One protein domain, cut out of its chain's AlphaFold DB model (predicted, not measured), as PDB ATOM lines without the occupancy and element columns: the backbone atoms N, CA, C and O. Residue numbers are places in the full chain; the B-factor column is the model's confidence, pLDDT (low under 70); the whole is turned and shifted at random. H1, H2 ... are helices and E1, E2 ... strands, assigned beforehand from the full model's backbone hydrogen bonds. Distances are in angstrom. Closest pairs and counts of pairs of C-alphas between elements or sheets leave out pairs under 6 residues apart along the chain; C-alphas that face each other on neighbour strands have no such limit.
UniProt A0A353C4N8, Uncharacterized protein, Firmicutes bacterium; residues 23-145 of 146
ATOM      1  N   TYR A  23     185.233 142.670 160.698       54.12
ATOM      2  CA  TYR A  23     184.770 143.422 159.534       54.12
ATOM      3  C   TYR A  23     184.769 144.915 159.854       54.12
ATOM      4  O   TYR A  23     183.913 145.425 160.571       54.12
ATOM      5  N   ALA A  24     185.707 145.649 159.257       49.72
ATOM      6  CA  ALA A  24     185.627 147.103 159.149       49.72
ATOM      7  C   ALA A  24     184.736 147.467 157.948       49.72
ATOM      8  O   ALA A  24     185.196 147.993 156.935       49.72
ATOM      9  N   ALA A  25     183.451 147.110 158.006       52.34
ATOM     10  CA  ALA A  25     182.510 147.482 156.956       52.34
ATOM     11  C   ALA A  25     182.055 148.926 157.189       52.34
ATOM     12  O   ALA A  25     181.025 149.170 157.800       52.34
ATOM     13  N   ALA A  26     182.815 149.894 156.682       57.97
ATOM     14  CA  ALA A  26     182.512 151.323 156.752       57.97
ATOM     15  C   ALA A  26     181.375 151.756 155.800       57.97
ATOM     16  O   ALA A  26     181.464 152.787 155.125       57.97
ATOM     17  N   VAL A  27     180.309 150.957 155.666       66.06
ATOM     18  CA  VAL A  27     179.202 151.282 154.756       66.06
ATOM     19  C   VAL A  27     178.341 152.369 155.397       66.06
ATOM     20  O   VAL A  27     177.382 152.106 156.123       66.06
ATOM     21  N   THR A  28     178.707 153.620 155.118       70.19
ATOM     22  CA  THR A  28     177.924 154.806 155.488       70.19
ATOM     23  C   THR A  28     176.516 154.738 154.893       70.19
ATOM     24  O   THR A  28     176.280 154.032 153.914       70.19
ATOM     25  N   LEU A  29     175.571 155.528 155.418       73.12
ATOM     26  CA  LEU A  29     174.223 155.630 154.837       73.12
ATOM     27  C   LEU A  29     174.268 156.001 153.344       73.12
ATOM     28  O   LEU A  29     173.524 155.458 152.535       73.12
ATOM     29  N   TYR A  30     175.190 156.890 152.969       75.94
ATOM     30  CA  TYR A  30     175.429 157.248 151.575       75.94
ATOM     31  C   TYR A  30     175.925 156.056 150.745       75.94
ATOM     32  O   TYR A  30     175.410 155.807 149.655       75.94
ATOM     33  N   GLY A  31     176.898 155.305 151.270       73.62
ATOM     34  CA  GLY A  31     177.402 154.083 150.644       73.62
ATOM     35  C   GLY A  31     176.310 153.029 150.477       73.62
ATOM     36  O   GLY A  31     176.160 152.482 149.389       73.62
ATOM     37  N   SER A  32     175.494 152.810 151.509       80.12
ATOM     38  CA  SER A  32     174.352 151.890 151.492       80.12
ATOM     39  C   SER A  32     173.350 152.263 150.397       80.12
ATOM     40  O   SER A  32     173.068 151.451 149.518       80.12
ATOM     41  N   ASN A  33     172.925 153.529 150.349       80.88
ATOM     42  CA  ASN A  33     171.983 154.017 149.337       80.88
ATOM     43  C   ASN A  33     172.522 153.898 147.900       80.88
ATOM     44  O   ASN A  33     171.741 153.745 146.966       80.88
ATOM     45  N   LYS A  34     173.845 153.984 147.706       80.88
ATOM     46  CA  LYS A  34     174.478 153.872 146.382       80.88
ATOM     47  C   LYS A  34     174.778 152.447 145.936       80.88
ATOM     48  O   LYS A  34     174.850 152.202 144.737       80.88
ATOM     49  N   THR A  35     175.030 151.544 146.875       79.19
ATOM     50  CA  THR A  35     175.538 150.194 146.577       79.19
ATOM     51  C   THR A  35     174.506 149.099 146.821       79.19
ATOM     52  O   THR A  35     174.679 147.993 146.321       79.19
ATOM     53  N   GLY A  36     173.441 149.388 147.577       77.56
ATOM     54  CA  GLY A  36     172.444 148.405 147.997       77.56
ATOM     55  C   GLY A  36     172.888 147.526 149.171       77.56
ATOM     56  O   GLY A  36     172.103 146.704 149.636       77.56
ATOM     57  N   PHE A  37     174.116 147.691 149.677       70.62
ATOM     58  CA  PHE A  37     174.578 146.978 150.867       70.62
ATOM     59  C   PHE A  37     173.932 147.541 152.139       70.62
ATOM     60  O   PHE A  37     173.685 148.749 152.214       70.62
ATOM     61  N   PRO A  38     173.673 146.704 153.160       73.38
ATOM     62  CA  PRO A  38     173.152 147.178 154.434       73.38
ATOM     63  C   PRO A  38     174.117 148.191 155.064       73.38
ATOM     64  O   PRO A  38     175.338 148.022 155.022       73.38
ATOM     65  N   LYS A  39     173.558 149.262 155.637       73.81
ATOM     66  CA  LYS A  39     174.320 150.259 156.399       73.81
ATOM     67  C   LYS A  39     175.015 149.568 157.574       73.81
ATOM     68  O   LYS A  39     174.386 148.774 158.269       73.81
ATOM     69  N   ALA A  40     176.267 149.932 157.828       72.06
ATOM     70  CA  ALA A  40     176.983 149.491 159.015       72.06
ATOM     71  C   ALA A  40     176.234 149.885 160.302       72.06
ATOM     72  O   ALA A  40     175.605 150.951 160.377       72.06
ATOM     73  N   GLU A  41     176.314 149.036 161.328       71.62
ATOM     74  CA  GLU A  41     175.763 149.343 162.655       71.62
ATOM     75  C   GLU A  41     176.604 150.390 163.404       71.62
ATOM     76  O   GLU A  41     176.181 150.870 164.453       71.62
ATOM     77  N   ASN A  42     177.762 150.765 162.851       64.88
ATOM     78  CA  ASN A  42     178.750 151.632 163.466       64.88
ATOM     79  C   ASN A  42     179.143 152.834 162.582       64.88
ATOM     80  O   ASN A  42     178.674 152.988 161.447       64.88
ATOM     81  N   MET A  43     179.994 153.717 163.114       62.19
ATOM     82  CA  MET A  43     180.660 154.750 162.317       62.19
ATOM     83  C   MET A  43     181.863 154.137 161.588       62.19
ATOM     84  O   MET A  43     182.547 153.279 162.129       62.19
ATOM     85  N   GLY A  44     182.115 154.554 160.344       58.50
ATOM     86  CA  GLY A  44     183.019 153.860 159.415       58.50
ATOM     87  C   GLY A  44     184.491 153.712 159.830       58.50
ATOM     88  O   GLY A  44     185.221 152.981 159.174       58.50
ATOM     89  N   ASP A  45     184.915 154.343 160.922       62.62
ATOM     90  CA  ASP A  45     186.270 154.237 161.481       62.62
ATOM     91  C   ASP A  45     186.355 153.251 162.656       62.62
ATOM     92  O   ASP A  45     187.307 153.276 163.438       62.62
ATOM     93  N   CYS A  46     185.338 152.410 162.839       69.38
ATOM     94  CA  CYS A  46     185.205 151.597 164.034       69.38
ATOM     95  C   CYS A  46     185.119 150.101 163.741       69.38
ATOM     96  O   CYS A  46     184.777 149.656 162.643       69.38
ATOM     97  N   TYR A  47     185.422 149.311 164.766       77.06
ATOM     98  CA  TYR A  47     185.492 147.863 164.656       77.06
ATOM     99  C   TYR A  47     184.129 147.214 164.899       77.06
ATOM    100  O   TYR A  47     183.386 147.602 165.807       77.06
ATOM    101  N   MET A  48     183.824 146.206 164.083       80.75
ATOM    102  CA  MET A  48     182.785 145.225 164.362       80.75
ATOM    103  C   MET A  48     183.396 143.833 164.309       80.75
ATOM    104  O   MET A  48     184.114 143.501 163.364       80.75
ATOM    105  N   ILE A  49     183.107 143.039 165.332       85.00
ATOM    106  CA  ILE A  49     183.519 141.640 165.411       85.00
ATOM    107  C   ILE A  49     182.247 140.795 165.405       85.00
ATOM    108  O   ILE A  49     181.246 141.153 166.039       85.00
ATOM    109  N   GLU A  50     182.264 139.709 164.636       86.44
ATOM    110  CA  GLU A  50     181.168 138.740 164.634       86.44
ATOM    111  C   GLU A  50     180.948 138.153 166.042       86.44
ATOM    112  O   GLU A  50     181.907 137.934 166.785       86.44
ATOM    113  N   PRO A  51     179.687 137.927 166.449       92.50
ATOM    114  CA  PRO A  51     179.413 137.261 167.714       92.50
ATOM    115  C   PRO A  51     179.877 135.801 167.661       92.50
ATOM    116  O   PRO A  51     179.891 135.184 166.596       92.50
ATOM    117  N   GLY A  52     180.215 135.248 168.823       93.25
ATOM    118  CA  GLY A  52     180.362 133.804 168.991       93.25
ATOM    119  C   GLY A  52     179.038 133.138 169.365       93.25
ATOM    120  O   GLY A  52     177.961 133.725 169.237       93.25
ATOM    121  N   ASP A  53     179.125 131.906 169.862       92.88
ATOM    122  CA  ASP A  53     177.946 131.080 170.153       92.88
ATOM    123  C   ASP A  53     177.589 131.009 171.647       92.88
ATOM    124  O   ASP A  53     176.455 130.668 171.988       92.88
ATOM    125  N   MET A  54     178.530 131.337 172.538       93.50
ATOM    126  CA  MET A  54     178.378 131.169 173.986       93.50
ATOM    127  C   MET A  54     177.822 132.434 174.639       93.50
ATOM    128  O   MET A  54     178.239 133.540 174.294       93.50
ATOM    129  N   ALA A  55     176.877 132.306 175.568       97.38
ATOM    130  CA  ALA A  55     176.366 133.475 176.281       97.38
ATOM    131  C   ALA A  55     177.410 134.007 177.275       97.38
ATOM    132  O   ALA A  55     178.149 133.231 177.886       97.38
ATOM    133  N   LEU A  56     177.439 135.321 177.504       96.69
ATOM    134  CA  LEU A  56     178.328 135.943 178.493       96.69
ATOM    135  C   LEU A  56     178.181 135.303 179.883       96.69
ATOM    136  O   LEU A  56     179.172 135.074 180.570       96.69
ATOM    137  N   GLU A  57     176.947 135.004 180.287       97.69
ATOM    138  CA  GLU A  57     176.644 134.326 181.553       97.69
ATOM    139  C   GLU A  57     177.386 132.983 181.655       97.69
ATOM    140  O   GLU A  57     177.989 132.673 182.680       97.69
ATOM    141  N   GLU A  58     177.403 132.207 180.570       97.62
ATOM    142  CA  GLU A  58     178.075 130.909 180.513       97.62
ATOM    143  C   GLU A  58     179.602 131.075 180.521       97.62
ATOM    144  O   GLU A  58     180.299 130.282 181.152       97.62
ATOM    145  N   MET A  59     180.134 132.121 179.876       97.56
ATOM    146  CA  MET A  59     181.568 132.457 179.922       97.56
ATOM    147  C   MET A  59     182.009 132.856 181.341       97.56
ATOM    148  O   MET A  59     183.097 132.503 181.800       97.56
ATOM    149  N   ILE A  60     181.158 133.584 182.069       97.88
ATOM    150  CA  ILE A  60     181.403 133.916 183.478       97.88
ATOM    151  C   ILE A  60     181.390 132.635 184.312       97.88
ATOM    152  O   ILE A  60     182.325 132.421 185.079       97.88
ATOM    153  N   GLN A  61     180.395 131.763 184.122       97.62
ATOM    154  CA  GLN A  61     180.294 130.477 184.822       97.62
ATOM    155  C   GLN A  61     181.477 129.544 184.535       97.62
ATOM    156  O   GLN A  61     181.921 128.827 185.434       97.62
ATOM    157  N   SER A  62     182.016 129.568 183.313       96.69
ATOM    158  CA  SER A  62     183.180 128.766 182.928       96.69
ATOM    159  C   SER A  62     184.498 129.298 183.500       96.69
ATOM    160  O   SER A  62     185.489 128.573 183.484       96.69
ATOM    161  N   THR A  63     184.519 130.525 184.040       96.38
ATOM    162  CA  THR A  63     185.710 131.173 184.604       96.38
ATOM    163  C   THR A  63     185.872 130.818 186.090       96.38
ATOM    164  O   THR A  63     185.164 131.375 186.937       96.38
ATOM    165  N   PRO A  64     186.832 129.952 186.482       95.12
ATOM    166  CA  PRO A  64     186.994 129.567 187.885       95.12
ATOM    167  C   PRO A  64     187.491 130.733 188.740       95.12
ATOM    168  O   PRO A  64     187.112 130.864 189.901       95.12
ATOM    169  N   ARG A  65     188.349 131.583 188.169       95.62
ATOM    170  CA  ARG A  65     188.874 132.788 188.806       95.62
ATOM    171  C   ARG A  65     189.328 133.777 187.740       95.62
ATOM    172  O   ARG A  65     190.072 133.390 186.843       95.62
ATOM    173  N   GLY A  66     188.926 135.038 187.845       95.69
ATOM    174  CA  GLY A  66     189.289 136.043 186.848       95.69
ATOM    175  C   GLY A  66     188.728 137.427 187.143       95.69
ATOM    176  O   GLY A  66     188.307 137.725 188.261       95.69
ATOM    177  N   VAL A  67     188.731 138.283 186.124       97.00
ATOM    178  CA  VAL A  67     188.164 139.632 186.188       97.00
ATOM    179  C   VAL A  67     187.244 139.848 184.998       97.00
ATOM    180  O   VAL A  67     187.669 139.726 183.851       97.00
ATOM    181  N   LEU A  68     186.006 140.251 185.275       97.50
ATOM    182  CA  LEU A  68     185.132 140.847 184.276       97.50
ATOM    183  C   LEU A  68     185.570 142.298 184.055       97.50
ATOM    184  O   LEU A  68     185.264 143.184 184.861       97.50
ATOM    185  N   LEU A  69     186.328 142.531 182.985       96.62
ATOM    186  CA  LEU A  69     186.891 143.837 182.656       96.62
ATOM    187  C   LEU A  69     185.854 144.703 181.925       96.62
ATOM    188  O   LEU A  69     185.676 144.576 180.719       96.62
ATOM    189  N   GLY A  70     185.184 145.607 182.642       94.25
ATOM    190  CA  GLY A  70     184.181 146.492 182.036       94.25
ATOM    191  C   GLY A  70     184.772 147.728 181.356       94.25
ATOM    192  O   GLY A  70     184.231 148.215 180.365       94.25
ATOM    193  N   ARG A  71     185.897 148.254 181.856       93.12
ATOM    194  CA  ARG A  71     186.624 149.351 181.210       93.12
ATOM    195  C   ARG A  71     188.116 149.266 181.482       93.12
ATOM    196  O   ARG A  71     188.557 149.275 182.627       93.12
ATOM    197  N   PHE A  72     188.899 149.320 180.416       94.06
ATOM    198  CA  PHE A  72     190.345 149.471 180.490       94.06
ATOM    199  C   PHE A  72     190.749 150.949 180.389       94.06
ATOM    200  O   PHE A  72     190.164 151.727 179.632       94.06
ATOM    201  N   SER A  73     191.747 151.357 181.168       95.06
ATOM    202  CA  SER A  73     192.317 152.705 181.131       95.06
ATOM    203  C   SER A  73     193.837 152.612 181.106       95.06
ATOM    204  O   SER A  73     194.457 152.493 182.160       95.06
ATOM    205  N   GLY A  74     194.428 152.713 179.921       94.06
ATOM    206  CA  GLY A  74     195.872 152.651 179.704       94.06
ATOM    207  C   GLY A  74     196.299 153.462 178.484       94.06
ATOM    208  O   GLY A  74     195.470 154.095 177.827       94.06
ATOM    209  N   GLY A  75     197.604 153.471 178.219       93.75
ATOM    210  CA  GLY A  75     198.166 154.047 176.999       93.75
ATOM    211  C   GLY A  75     198.086 153.084 175.813       93.75
ATOM    212  O   GLY A  75     197.516 151.997 175.905       93.75
ATOM    213  N   ASN A  76     198.703 153.479 174.702       93.69
ATOM    214  CA  ASN A  76     198.916 152.565 173.584       93.69
ATOM    215  C   ASN A  76     199.923 151.468 173.979       93.69
ATOM    216  O   ASN A  76     200.857 151.766 174.733       93.69
ATOM    217  N   PRO A  77     199.782 150.237 173.454       94.94
ATOM    218  CA  PRO A  77     200.809 149.211 173.591       94.94
ATOM    219  C   PRO A  77     202.175 149.686 173.070       94.94
ATOM    220  O   PRO A  77     202.260 150.544 172.184       94.94
ATOM    221  N   SER A  78     203.249 149.111 173.608       96.69
ATOM    222  CA  SER A  78     204.614 149.323 173.129       96.69
ATOM    223  C   SER A  78     204.784 148.790 171.698       96.69
ATOM    224  O   SER A  78     203.948 148.043 171.190       96.69
ATOM    225  N   GLN A  79     205.901 149.119 171.042       96.12
ATOM    226  CA  GLN A  79     206.212 148.572 169.711       96.12
ATOM    227  C   GLN A  79     206.297 147.038 169.699       96.12
ATOM    228  O   GLN A  79     206.047 146.424 168.666       96.12
ATOM    229  N   ASN A  80     206.603 146.431 170.848       95.31
ATOM    230  CA  ASN A  80     206.678 144.981 171.010       95.31
ATOM    231  C   ASN A  80     205.334 144.364 171.438       95.31
ATOM    232  O   ASN A  80     205.247 143.153 171.621       95.31
ATOM    233  N   GLY A  81     204.282 145.176 171.589       95.12
ATOM    234  CA  GLY A  81     202.927 144.730 171.914       95.12
ATOM    235  C   GLY A  81     202.584 144.720 173.403       95.12
ATOM    236  O   GLY A  81     201.445 144.405 173.747       95.12
ATOM    237  N   ASP A  82     203.515 145.086 174.284       97.44
ATOM    238  CA  ASP A  82     203.270 145.104 175.727       97.44
ATOM    239  C   ASP A  82     202.346 146.258 176.107       97.44
ATOM    240  O   ASP A  82     202.558 147.401 175.694       97.44
ATOM    241  N   PHE A  83     201.342 145.984 176.930       96.62
ATOM    242  CA  PHE A  83     200.404 146.983 177.420       96.62
ATOM    243  C   PHE A  83     200.247 146.900 178.933       96.62
ATOM    244  O   PHE A  83     200.439 145.857 179.561       96.62
ATOM    245  N   SER A  84     199.860 148.025 179.526       96.94
ATOM    246  CA  SER A  84     199.446 148.092 180.919       96.94
ATOM    247  C   SER A  84     198.419 149.198 181.124       96.94
ATOM    248  O   SER A  84     198.377 150.197 180.398       96.94
ATOM    249  N   GLY A  85     197.551 149.003 182.105       95.81
ATOM    250  CA  GLY A  85     196.524 149.969 182.455       95.81
ATOM    251  C   GLY A  85     195.725 149.533 183.667       95.81
ATOM    252  O   GLY A  85     196.031 148.536 184.312       95.81
ATOM    253  N   VAL A  86     194.696 150.309 183.978       96.62
ATOM    254  CA  VAL A  86     193.854 150.119 185.160       96.62
ATOM    255  C   VAL A  86     192.494 149.575 184.740       96.62
ATOM    256  O   VAL A  86     191.849 150.144 183.851       96.62
ATOM    257  N   ALA A  87     192.037 148.525 185.419       95.88
ATOM    258  CA  ALA A  87     190.662 148.052 185.356       95.88
ATOM    259  C   ALA A  87     189.738 149.029 186.100       95.88
ATOM    260  O   ALA A  87     189.916 149.323 187.284       95.88
ATOM    261  N   LYS A  88     188.746 149.559 185.389       94.50
ATOM    262  CA  LYS A  88     187.712 150.466 185.901       94.50
ATOM    263  C   LYS A  88     186.352 149.838 185.643       94.50
ATOM    264  O   LYS A  88     186.191 149.145 184.646       94.50
ATOM    265  N   ASN A  89     185.377 150.092 186.516       94.62
ATOM    266  CA  ASN A  89     184.034 149.506 186.398       94.62
ATOM    267  C   ASN A  89     184.093 147.994 186.096       94.62
ATOM    268  O   ASN A  89     183.567 147.522 185.094       94.62
ATOM    269  N   SER A  90     184.897 147.277 186.876       96.44
ATOM    270  CA  SER A  90     185.244 145.875 186.643       96.44
ATOM    271  C   SER A  90     184.955 145.073 187.901       96.44
ATOM    272  O   SER A  90     184.851 145.651 188.986       96.44
ATOM    273  N   PHE A  91     184.830 143.757 187.766       97.38
ATOM    274  CA  PHE A  91     184.399 142.891 188.860       97.38
ATOM    275  C   PHE A  91     185.262 141.641 188.959       97.38
ATOM    276  O   PHE A  91     185.719 141.112 187.947       97.38
ATOM    277  N   TYR A  92     185.472 141.164 190.180       97.19
ATOM    278  CA  TYR A  92     186.155 139.901 190.431       97.19
ATOM    279  C   TYR A  92     185.210 138.725 190.160       97.19
ATOM    280  O   TYR A  92     184.043 138.769 190.558       97.19
ATOM    281  N   ILE A  93     185.718 137.685 189.497       97.44
ATOM    282  CA  ILE A  93     185.024 136.413 189.283       97.44
ATOM    283  C   ILE A  93     185.719 135.333 190.108       97.44
ATOM    284  O   ILE A  93     186.942 135.190 190.039       97.44
ATOM    285  N   GLU A  94     184.933 134.538 190.829       97.31
ATOM    286  CA  GLU A  94     185.392 133.343 191.535       97.31
ATOM    287  C   GLU A  94     184.306 132.267 191.523       97.31
ATOM    288  O   GLU A  94     183.128 132.570 191.723       97.31
ATOM    289  N   ASN A  95     184.706 131.020 191.267       97.25
ATOM    290  CA  ASN A  95     183.836 129.852 191.126       97.25
ATOM    291  C   ASN A  95     182.669 130.079 190.151       97.25
ATOM    292  O   ASN A  95     181.534 129.696 190.428       97.25
ATOM    293  N   GLY A  96     182.945 130.734 189.020       96.94
ATOM    294  CA  GLY A  96     181.939 130.997 187.998       96.94
ATOM    295  C   GLY A  96     180.927 132.091 188.357       96.94
ATOM    296  O   GLY A  96     179.868 132.174 187.739       96.94
ATOM    297  N   GLN A  97     181.199 132.907 189.378       97.75
ATOM    298  CA  GLN A  97     180.279 133.941 189.857       97.75
ATOM    299  C   GLN A  97     180.982 135.285 190.031       97.75
ATOM    300  O   GLN A  97     182.101 135.354 190.544       97.75
ATOM    301  N   ILE A  98     180.296 136.363 189.640       97.94
ATOM    302  CA  ILE A  98     180.721 137.732 189.943       97.94
ATOM    303  C   ILE A  98     180.582 137.956 191.450       97.94
ATOM    304  O   ILE A  98     179.494 137.811 192.002       97.94
ATOM    305  N   GLN A  99     181.675 138.346 192.099       97.38
ATOM    306  CA  GLN A  99     181.722 138.519 193.549       97.38
ATOM    307  C   GLN A  99     181.503 139.979 193.951       97.38
ATOM    308  O   GLN A  99     180.488 140.338 194.541       97.38
ATOM    309  N   TYR A 100     182.466 140.843 193.633       96.38
ATOM    310  CA  TYR A 100     182.465 142.243 194.048       96.38
ATOM    311  C   TYR A 100     183.159 143.130 193.007       96.38
ATOM    312  O   TYR A 100     183.995 142.644 192.234       96.38
ATOM    313  N   PRO A 101     182.817 144.431 192.952       96.88
ATOM    314  CA  PRO A 101     183.536 145.385 192.120       96.88
ATOM    315  C   PRO A 101     184.986 145.518 192.591       96.88
ATOM    316  O   PRO A 101     185.253 145.563 193.791       96.88
ATOM    317  N   ILE A 102     185.912 145.628 191.644       94.94
ATOM    318  CA  ILE A 102     187.332 145.854 191.920       94.94
ATOM    319  C   ILE A 102     187.729 147.290 191.579       94.94
ATOM    320  O   ILE A 102     187.207 147.912 190.647       94.94
ATOM    321  N   SER A 103     188.690 147.807 192.334       93.19
ATOM    322  CA  SER A 103     189.310 149.115 192.132       93.19
ATOM    323  C   SER A 103     190.827 148.987 192.193       93.19
ATOM    324  O   SER A 103     191.342 147.993 192.694       93.19
ATOM    325  N   GLU A 104     191.543 149.983 191.663       87.81
ATOM    326  CA  GLU A 104     193.017 150.055 191.724       87.81
ATOM    327  C   GLU A 104     193.733 148.794 191.197       87.81
ATOM    328  O   GLU A 104     194.881 148.521 191.535       87.81
ATOM    329  N   THR A 105     193.056 148.018 190.347       95.38
ATOM    330  CA  THR A 105     193.586 146.777 189.791       95.38
ATOM    331  C   THR A 105     194.281 147.068 188.470       95.38
ATOM    332  O   THR A 105     193.674 147.576 187.523       95.38
ATOM    333  N   MET A 106     195.563 146.744 188.409       96.44
ATOM    334  CA  MET A 106     196.394 146.815 187.221       96.44
ATOM    335  C   MET A 106     196.195 145.578 186.351       96.44
ATOM    336  O   MET A 106     196.170 144.445 186.832       96.44
ATOM    337  N   VAL A 107     196.106 145.819 185.050       96.75
ATOM    338  CA  VAL A 107     196.013 144.809 184.000       96.75
ATOM    339  C   VAL A 107     197.175 145.041 183.050       96.75
ATOM    340  O   VAL A 107     197.346 146.154 182.548       96.75
ATOM    341  N   SER A 108     197.975 144.010 182.807       97.00
ATOM    342  CA  SER A 108     199.111 144.068 181.891       97.00
ATOM    343  C   SER A 108     199.283 142.762 181.129       97.00
ATOM    344  O   SER A 108     198.934 141.692 181.625       97.00
ATOM    345  N   GLY A 109     199.867 142.840 179.942       96.44
ATOM    346  CA  GLY A 109     200.145 141.674 179.112       96.44
ATOM    347  C   GLY A 109     200.733 142.080 177.771       96.44
ATOM    348  O   GLY A 109     201.090 143.242 177.572       96.44
ATOM    349  N   ASN A 110     200.797 141.131 176.845       97.00
ATOM    350  CA  ASN A 110     201.175 141.379 175.462       97.00
ATOM    351  C   ASN A 110     199.960 141.181 174.546       97.00
ATOM    352  O   ASN A 110     199.253 140.180 174.651       97.00
ATOM    353  N   ILE A 111     199.694 142.134 173.652       94.25
ATOM    354  CA  ILE A 111     198.504 142.095 172.791       94.25
ATOM    355  C   ILE A 111     198.531 140.917 171.811       94.25
ATOM    356  O   ILE A 111     197.484 140.351 171.514       94.25
ATOM    357  N   VAL A 112     199.711 140.513 171.332       93.75
ATOM    358  CA  VAL A 112     199.848 139.379 170.406       93.75
ATOM    359  C   VAL A 112     199.539 138.075 171.133       93.75
ATOM    360  O   VAL A 112     198.802 137.238 170.620       93.75
ATOM    361  N   GLU A 113     200.052 137.919 172.352       94.50
ATOM    362  CA  GLU A 113     199.754 136.757 173.193       94.50
ATOM    363  C   GLU A 113     198.277 136.711 173.585       94.50
ATOM    364  O   GLU A 113     197.652 135.663 173.467       94.50
ATOM    365  N   MET A 114     197.694 137.848 173.974       94.19
ATOM    366  CA  MET A 114     196.273 137.955 174.308       94.19
ATOM    367  C   MET A 114     195.383 137.484 173.152       94.19
ATOM    368  O   MET A 114     194.457 136.711 173.374       94.19
ATOM    369  N   LEU A 115     195.677 137.917 171.922       91.81
ATOM    370  CA  LEU A 115     194.916 137.519 170.733       91.81
ATOM    371  C   LEU A 115     195.097 136.033 170.382       91.81
ATOM    372  O   LEU A 115     194.166 135.406 169.885       91.81
ATOM    373  N   ASN A 116     196.269 135.453 170.653       93.75
ATOM    374  CA  ASN A 116     196.508 134.018 170.470       93.75
ATOM    375  C   ASN A 116     195.861 133.153 171.564       93.75
ATOM    376  O   ASN A 116     195.652 131.963 171.342       93.75
ATOM    377  N   ASN A 117     195.538 133.743 172.717       94.06
ATOM    378  CA  ASN A 117     194.943 133.074 173.876       94.06
ATOM    379  C   ASN A 117     193.456 133.429 174.067       94.06
ATOM    380  O   ASN A 117     192.956 133.393 175.193       94.06
ATOM    381  N   ILE A 118     192.753 133.795 172.989       93.94
ATOM    382  CA  ILE A 118     191.292 133.918 172.997       93.94
ATOM    383  C   ILE A 118     190.694 132.517 173.127       93.94
ATOM    384  O   ILE A 118     190.929 131.660 172.278       93.94
ATOM    385  N   GLU A 119     189.904 132.301 174.174       94.38
ATOM    386  CA  GLU A 119     189.232 131.020 174.405       94.38
ATOM    387  C   GLU A 119     187.806 131.021 173.870       94.38
ATOM    388  O   GLU A 119     187.365 130.051 173.255       94.38
ATOM    389  N   GLN A 120     187.076 132.108 174.126       94.19
ATOM    390  CA  GLN A 120     185.653 132.212 173.827       94.19
ATOM    391  C   GLN A 120     185.276 133.643 173.454       94.19
ATOM    392  O   GLN A 120     185.877 134.616 173.918       94.19
ATOM    393  N   ILE A 121     184.242 133.754 172.625       95.00
ATOM    394  CA  ILE A 121     183.650 135.016 172.188       95.00
ATOM    395  C   ILE A 121     182.152 134.929 172.451       95.00
ATOM    396  O   ILE A 121     181.524 133.917 172.128       95.00
ATOM    397  N   SER A 122     181.583 135.978 173.043       96.69
ATOM    398  CA  SER A 122     180.177 135.962 173.421       96.69
ATOM    399  C   SER A 122     179.241 136.104 172.228       96.69
ATOM    400  O   SER A 122     179.555 136.757 171.228       96.69
ATOM    401  N   LYS A 123     178.033 135.574 172.389       95.25
ATOM    402  CA  LYS A 123     176.894 135.818 171.503       95.25
ATOM    403  C   LYS A 123     176.402 137.261 171.586       95.25
ATOM    404  O   LYS A 123     175.961 137.845 170.594       95.25
ATOM    405  N   GLU A 124     176.437 137.839 172.780       94.00
ATOM    406  CA  GLU A 124     176.083 139.228 173.016       94.00
ATOM    407  C   GLU A 124     177.126 140.149 172.386       94.00
ATOM    408  O   GLU A 124     178.322 139.874 172.435       94.00
ATOM    409  N   ARG A 125     176.675 141.279 171.838       91.62
ATOM    410  CA  ARG A 125     177.544 142.370 171.392       91.62
ATOM    411  C   ARG A 125     177.140 143.647 172.103       91.62
ATOM    412  O   ARG A 125     175.951 143.934 172.245       91.62
ATOM    413  N   ASN A 126     178.129 144.414 172.533       87.56
ATOM    414  CA  ASN A 126     177.938 145.764 173.020       87.56
ATOM    415  C   ASN A 126     178.081 146.733 171.843       87.56
ATOM    416  O   ASN A 126     179.133 146.778 171.203       87.56
ATOM    417  N   ASN A 127     177.010 147.474 171.560       85.25
ATOM    418  CA  ASN A 127     177.009 148.556 170.587       85.25
ATOM    419  C   ASN A 127     176.922 149.894 171.330       85.25
ATOM    420  O   ASN A 127     175.862 150.251 171.846       85.25
ATOM    421  N   ASP A 128     178.034 150.629 171.370       79.19
ATOM    422  CA  ASP A 128     178.127 151.946 172.019       79.19
ATOM    423  C   ASP A 128     177.921 153.118 171.036       79.19
ATOM    424  O   ASP A 128     178.156 154.280 171.371       79.19
ATOM    425  N   GLY A 129     177.477 152.818 169.812       73.62
ATOM    426  CA  GLY A 129     177.313 153.769 168.711       73.62
ATOM    427  C   GLY A 129     178.600 154.052 167.934       73.62
ATOM    428  O   GLY A 129     178.522 154.501 166.787       73.62
ATOM    429  N   PHE A 130     179.765 153.751 168.511       74.00
ATOM    430  CA  PHE A 130     181.049 153.801 167.825       74.00
ATOM    431  C   PHE A 130     181.464 152.407 167.390       74.00
ATOM    432  O   PHE A 130     181.704 152.227 166.215       74.00
ATOM    433  N   GLN A 131     181.479 151.404 168.257       80.44
ATOM    434  CA  GLN A 131     181.888 150.031 167.937       80.44
ATOM    435  C   GLN A 131     180.785 149.023 168.272       80.44
ATOM    436  O   GLN A 131     179.904 149.306 169.080       80.44
ATOM    437  N   CYS A 132     180.839 147.843 167.652       86.12
ATOM    438  CA  CYS A 132     179.933 146.730 167.947       86.12
ATOM    439  C   CYS A 132     180.769 145.479 168.230       86.12
ATOM    440  O   CYS A 132     181.188 144.783 167.301       86.12
ATOM    441  N   LEU A 133     181.075 145.241 169.507       89.88
ATOM    442  CA  LEU A 133     182.045 144.226 169.927       89.88
ATOM    443  C   LEU A 133     181.424 143.214 170.898       89.88
ATOM    444  O   LEU A 133     180.699 143.622 171.808       89.88
ATOM    445  N   PRO A 134     181.706 141.911 170.744       94.69
ATOM    446  CA  PRO A 134     181.377 140.911 171.744       94.69
ATOM    447  C   PRO A 134     182.321 140.995 172.948       94.69
ATOM    448  O   PRO A 134     183.370 141.642 172.909       94.69
ATOM    449  N   TRP A 135     181.957 140.302 174.019       96.12
ATOM    450  CA  TRP A 135     182.869 139.973 175.103       96.12
ATOM    451  C   TRP A 135     183.837 138.889 174.644       96.12
ATOM    452  O   TRP A 135     183.465 137.970 173.917       96.12
ATOM    453  N   ILE A 136     185.086 138.999 175.080       95.69
ATOM    454  CA  ILE A 136     186.152 138.074 174.708       95.69
ATOM    455  C   ILE A 136     186.776 137.550 175.997       95.69
ATOM    456  O   ILE A 136     187.239 138.335 176.828       95.69
ATOM    457  N   GLN A 137     186.777 136.230 176.161       96.38
ATOM    458  CA  GLN A 137     187.492 135.555 177.240       96.38
ATOM    459  C   GLN A 137     188.911 135.263 176.763       96.38
ATOM    460  O   GLN A 137     189.108 134.626 175.727       96.38
ATOM    461  N   VAL A 138     189.893 135.754 177.514       96.06
ATOM    462  CA  VAL A 138     191.311 135.623 177.181       96.06
ATOM    463  C   VAL A 138     192.100 135.117 178.374       96.06
ATOM    464  O   VAL A 138     191.859 135.528 179.510       96.06
ATOM    465  N   ASN A 139     193.097 134.288 178.085       93.38
ATOM    466  CA  ASN A 139     194.102 133.861 179.049       93.38
ATOM    467  C   ASN A 139     195.438 134.590 178.845       93.38
ATOM    468  O   ASN A 139     195.648 135.308 177.869       93.38
ATOM    469  N   GLY A 140     196.352 134.425 179.804       90.25
ATOM    470  CA  GLY A 140     197.698 135.010 179.732       90.25
ATOM    471  C   GLY A 140     197.777 136.495 180.103       90.25
ATOM    472  O   GLY A 140     198.800 137.132 179.869       90.25
ATOM    473  N   ILE A 141     196.726 137.058 180.701       95.19
ATOM    474  CA  ILE A 141     196.734 138.429 181.217       95.19
ATOM    475  C   ILE A 141     197.201 138.448 182.670       95.19
ATOM    476  O   ILE A 141     196.703 137.707 183.517       95.19
ATOM    477  N   THR A 142     198.147 139.334 182.972       95.81
ATOM    478  CA  THR A 142     198.607 139.569 184.340       95.81
ATOM    479  C   THR A 142     197.702 140.589 185.013       95.81
ATOM    480  O   THR A 142     197.540 141.713 184.536       95.81
ATOM    481  N   ILE A 143     197.146 140.200 186.155       94.62
ATOM    482  CA  ILE A 143     196.304 141.050 186.991       94.62
ATOM    483  C   ILE A 143     197.032 141.253 188.314       94.62
ATOM    484  O   ILE A 143     197.384 140.285 188.986       94.62
ATOM    485  N   SER A 144     197.278 142.506 188.685       92.06
ATOM    486  CA  SER A 144     197.876 142.850 189.976       92.06
ATOM    487  C   SER A 144     197.057 143.928 190.670       92.06
ATOM    488  O   SER A 144     196.697 144.940 190.083       92.06
ATOM    489  N   GLY A 145     196.717 143.704 191.929       80.88
ATOM    490  CA  GLY A 145     195.856 144.577 192.716       80.88
ATOM    491  C   GLY A 145     195.828 144.089 194.157       80.88
ATOM    492  O   GLY A 145     196.253 142.962 194.427       80.88
TER     493      GLY A 145
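AT A GLANCE: This is residues 23 to 145 of the 146 residues of an uncharacterized protein of Firmicutes bacterium (UniProt A0A353C4N8). Look for two small sheets, E1 E4 E5 and E2 E3 E6 E9, set at a corner where the chain turns from one into the other; the hairpin E7 E8 reaches away from them, and H2 packs between that hairpin and E1 E4 E5. An arm holding H1 makes the far end of the long axis. The printed part has 123 residues, with three named helices and nine named strands in the order H1 H2 E1 E2 E3 E4 E5 E6 H3 E7 E8 E9, and its class is mixed, helices and strands. The three sheets, ordered E2 E3 E6 E9, E1 E4 E5 and E7 E8, are antiparallel. The whole is only just loose, close to compact, with a radius of gyration of the C-alphas of 16.6 A and spans of 51, 35 and 25 A.

HOW THE PARTS SIT: Start at H1, residues 29 to 35, which is apart from H2, residues 56 to 62. Next find E1, residues 65 to 68, E4, residues 90 to 94, and E5, residues 97 to 102; H2 is on this sheet at a height of 8.7 A. Its closest C-alphas to E5 are Gln 61 and Gln 97, 6.1 A apart. N 66 and O 93 join E1 to E4 within hydrogen-bond range at 3.0 A, and N 92 and O 100 do so at 2.9 A in the hairpin E4 and E5. E1 runs on into E2, residues 71 to 74, at 87 degrees, and E3, residues 82 to 88, runs on into E4 at 94 degrees. In the hairpin E2 and E3, N 73 and O 86 are 2.9 A apart. E6, residues 105 to 110, pairs with E3 through N 85 and O 107, 2.9 A, and with E9, residues 142 to 144, through N 108 and O 142, 2.9 A; this sheet is strongly twisted. H3, residues 111 to 116, is only just not on it, with 4 pairs of C-alphas within 10 A. E7, residues 118 to 127, bends by 77 degrees at residue 123 and forms a hairpin with E8, residues 132 to 138, where N 122 and O 135 are 2.9 A apart. The closest C-alphas of H2 and E7 are Leu 56 and Ser 122, 5.4 A apart. In H1, H2 and H3 every O i to N i+4 pair is within hydrogen-bond range.

IN THESE COORDINATES: Find C-alpha 29 at (174.223, 155.630, 154.837), where H1 begins. The longer strands are E3, 19.3 A, E6, 17.1 A, E7, 20.6 A, and E8, 18.4 A. E9 ends at C-alpha 144, (197.876, 142.850, 189.976).

THE WHOLE: The C-alphas of Lys 34 and Gly 145, the two farthest apart, are 51.9 A apart. The printed part has no cut, and its long link is H1 to H2, 20 residues. The pLDDT is under 70 at residues 23 to 27 and 42 to 46.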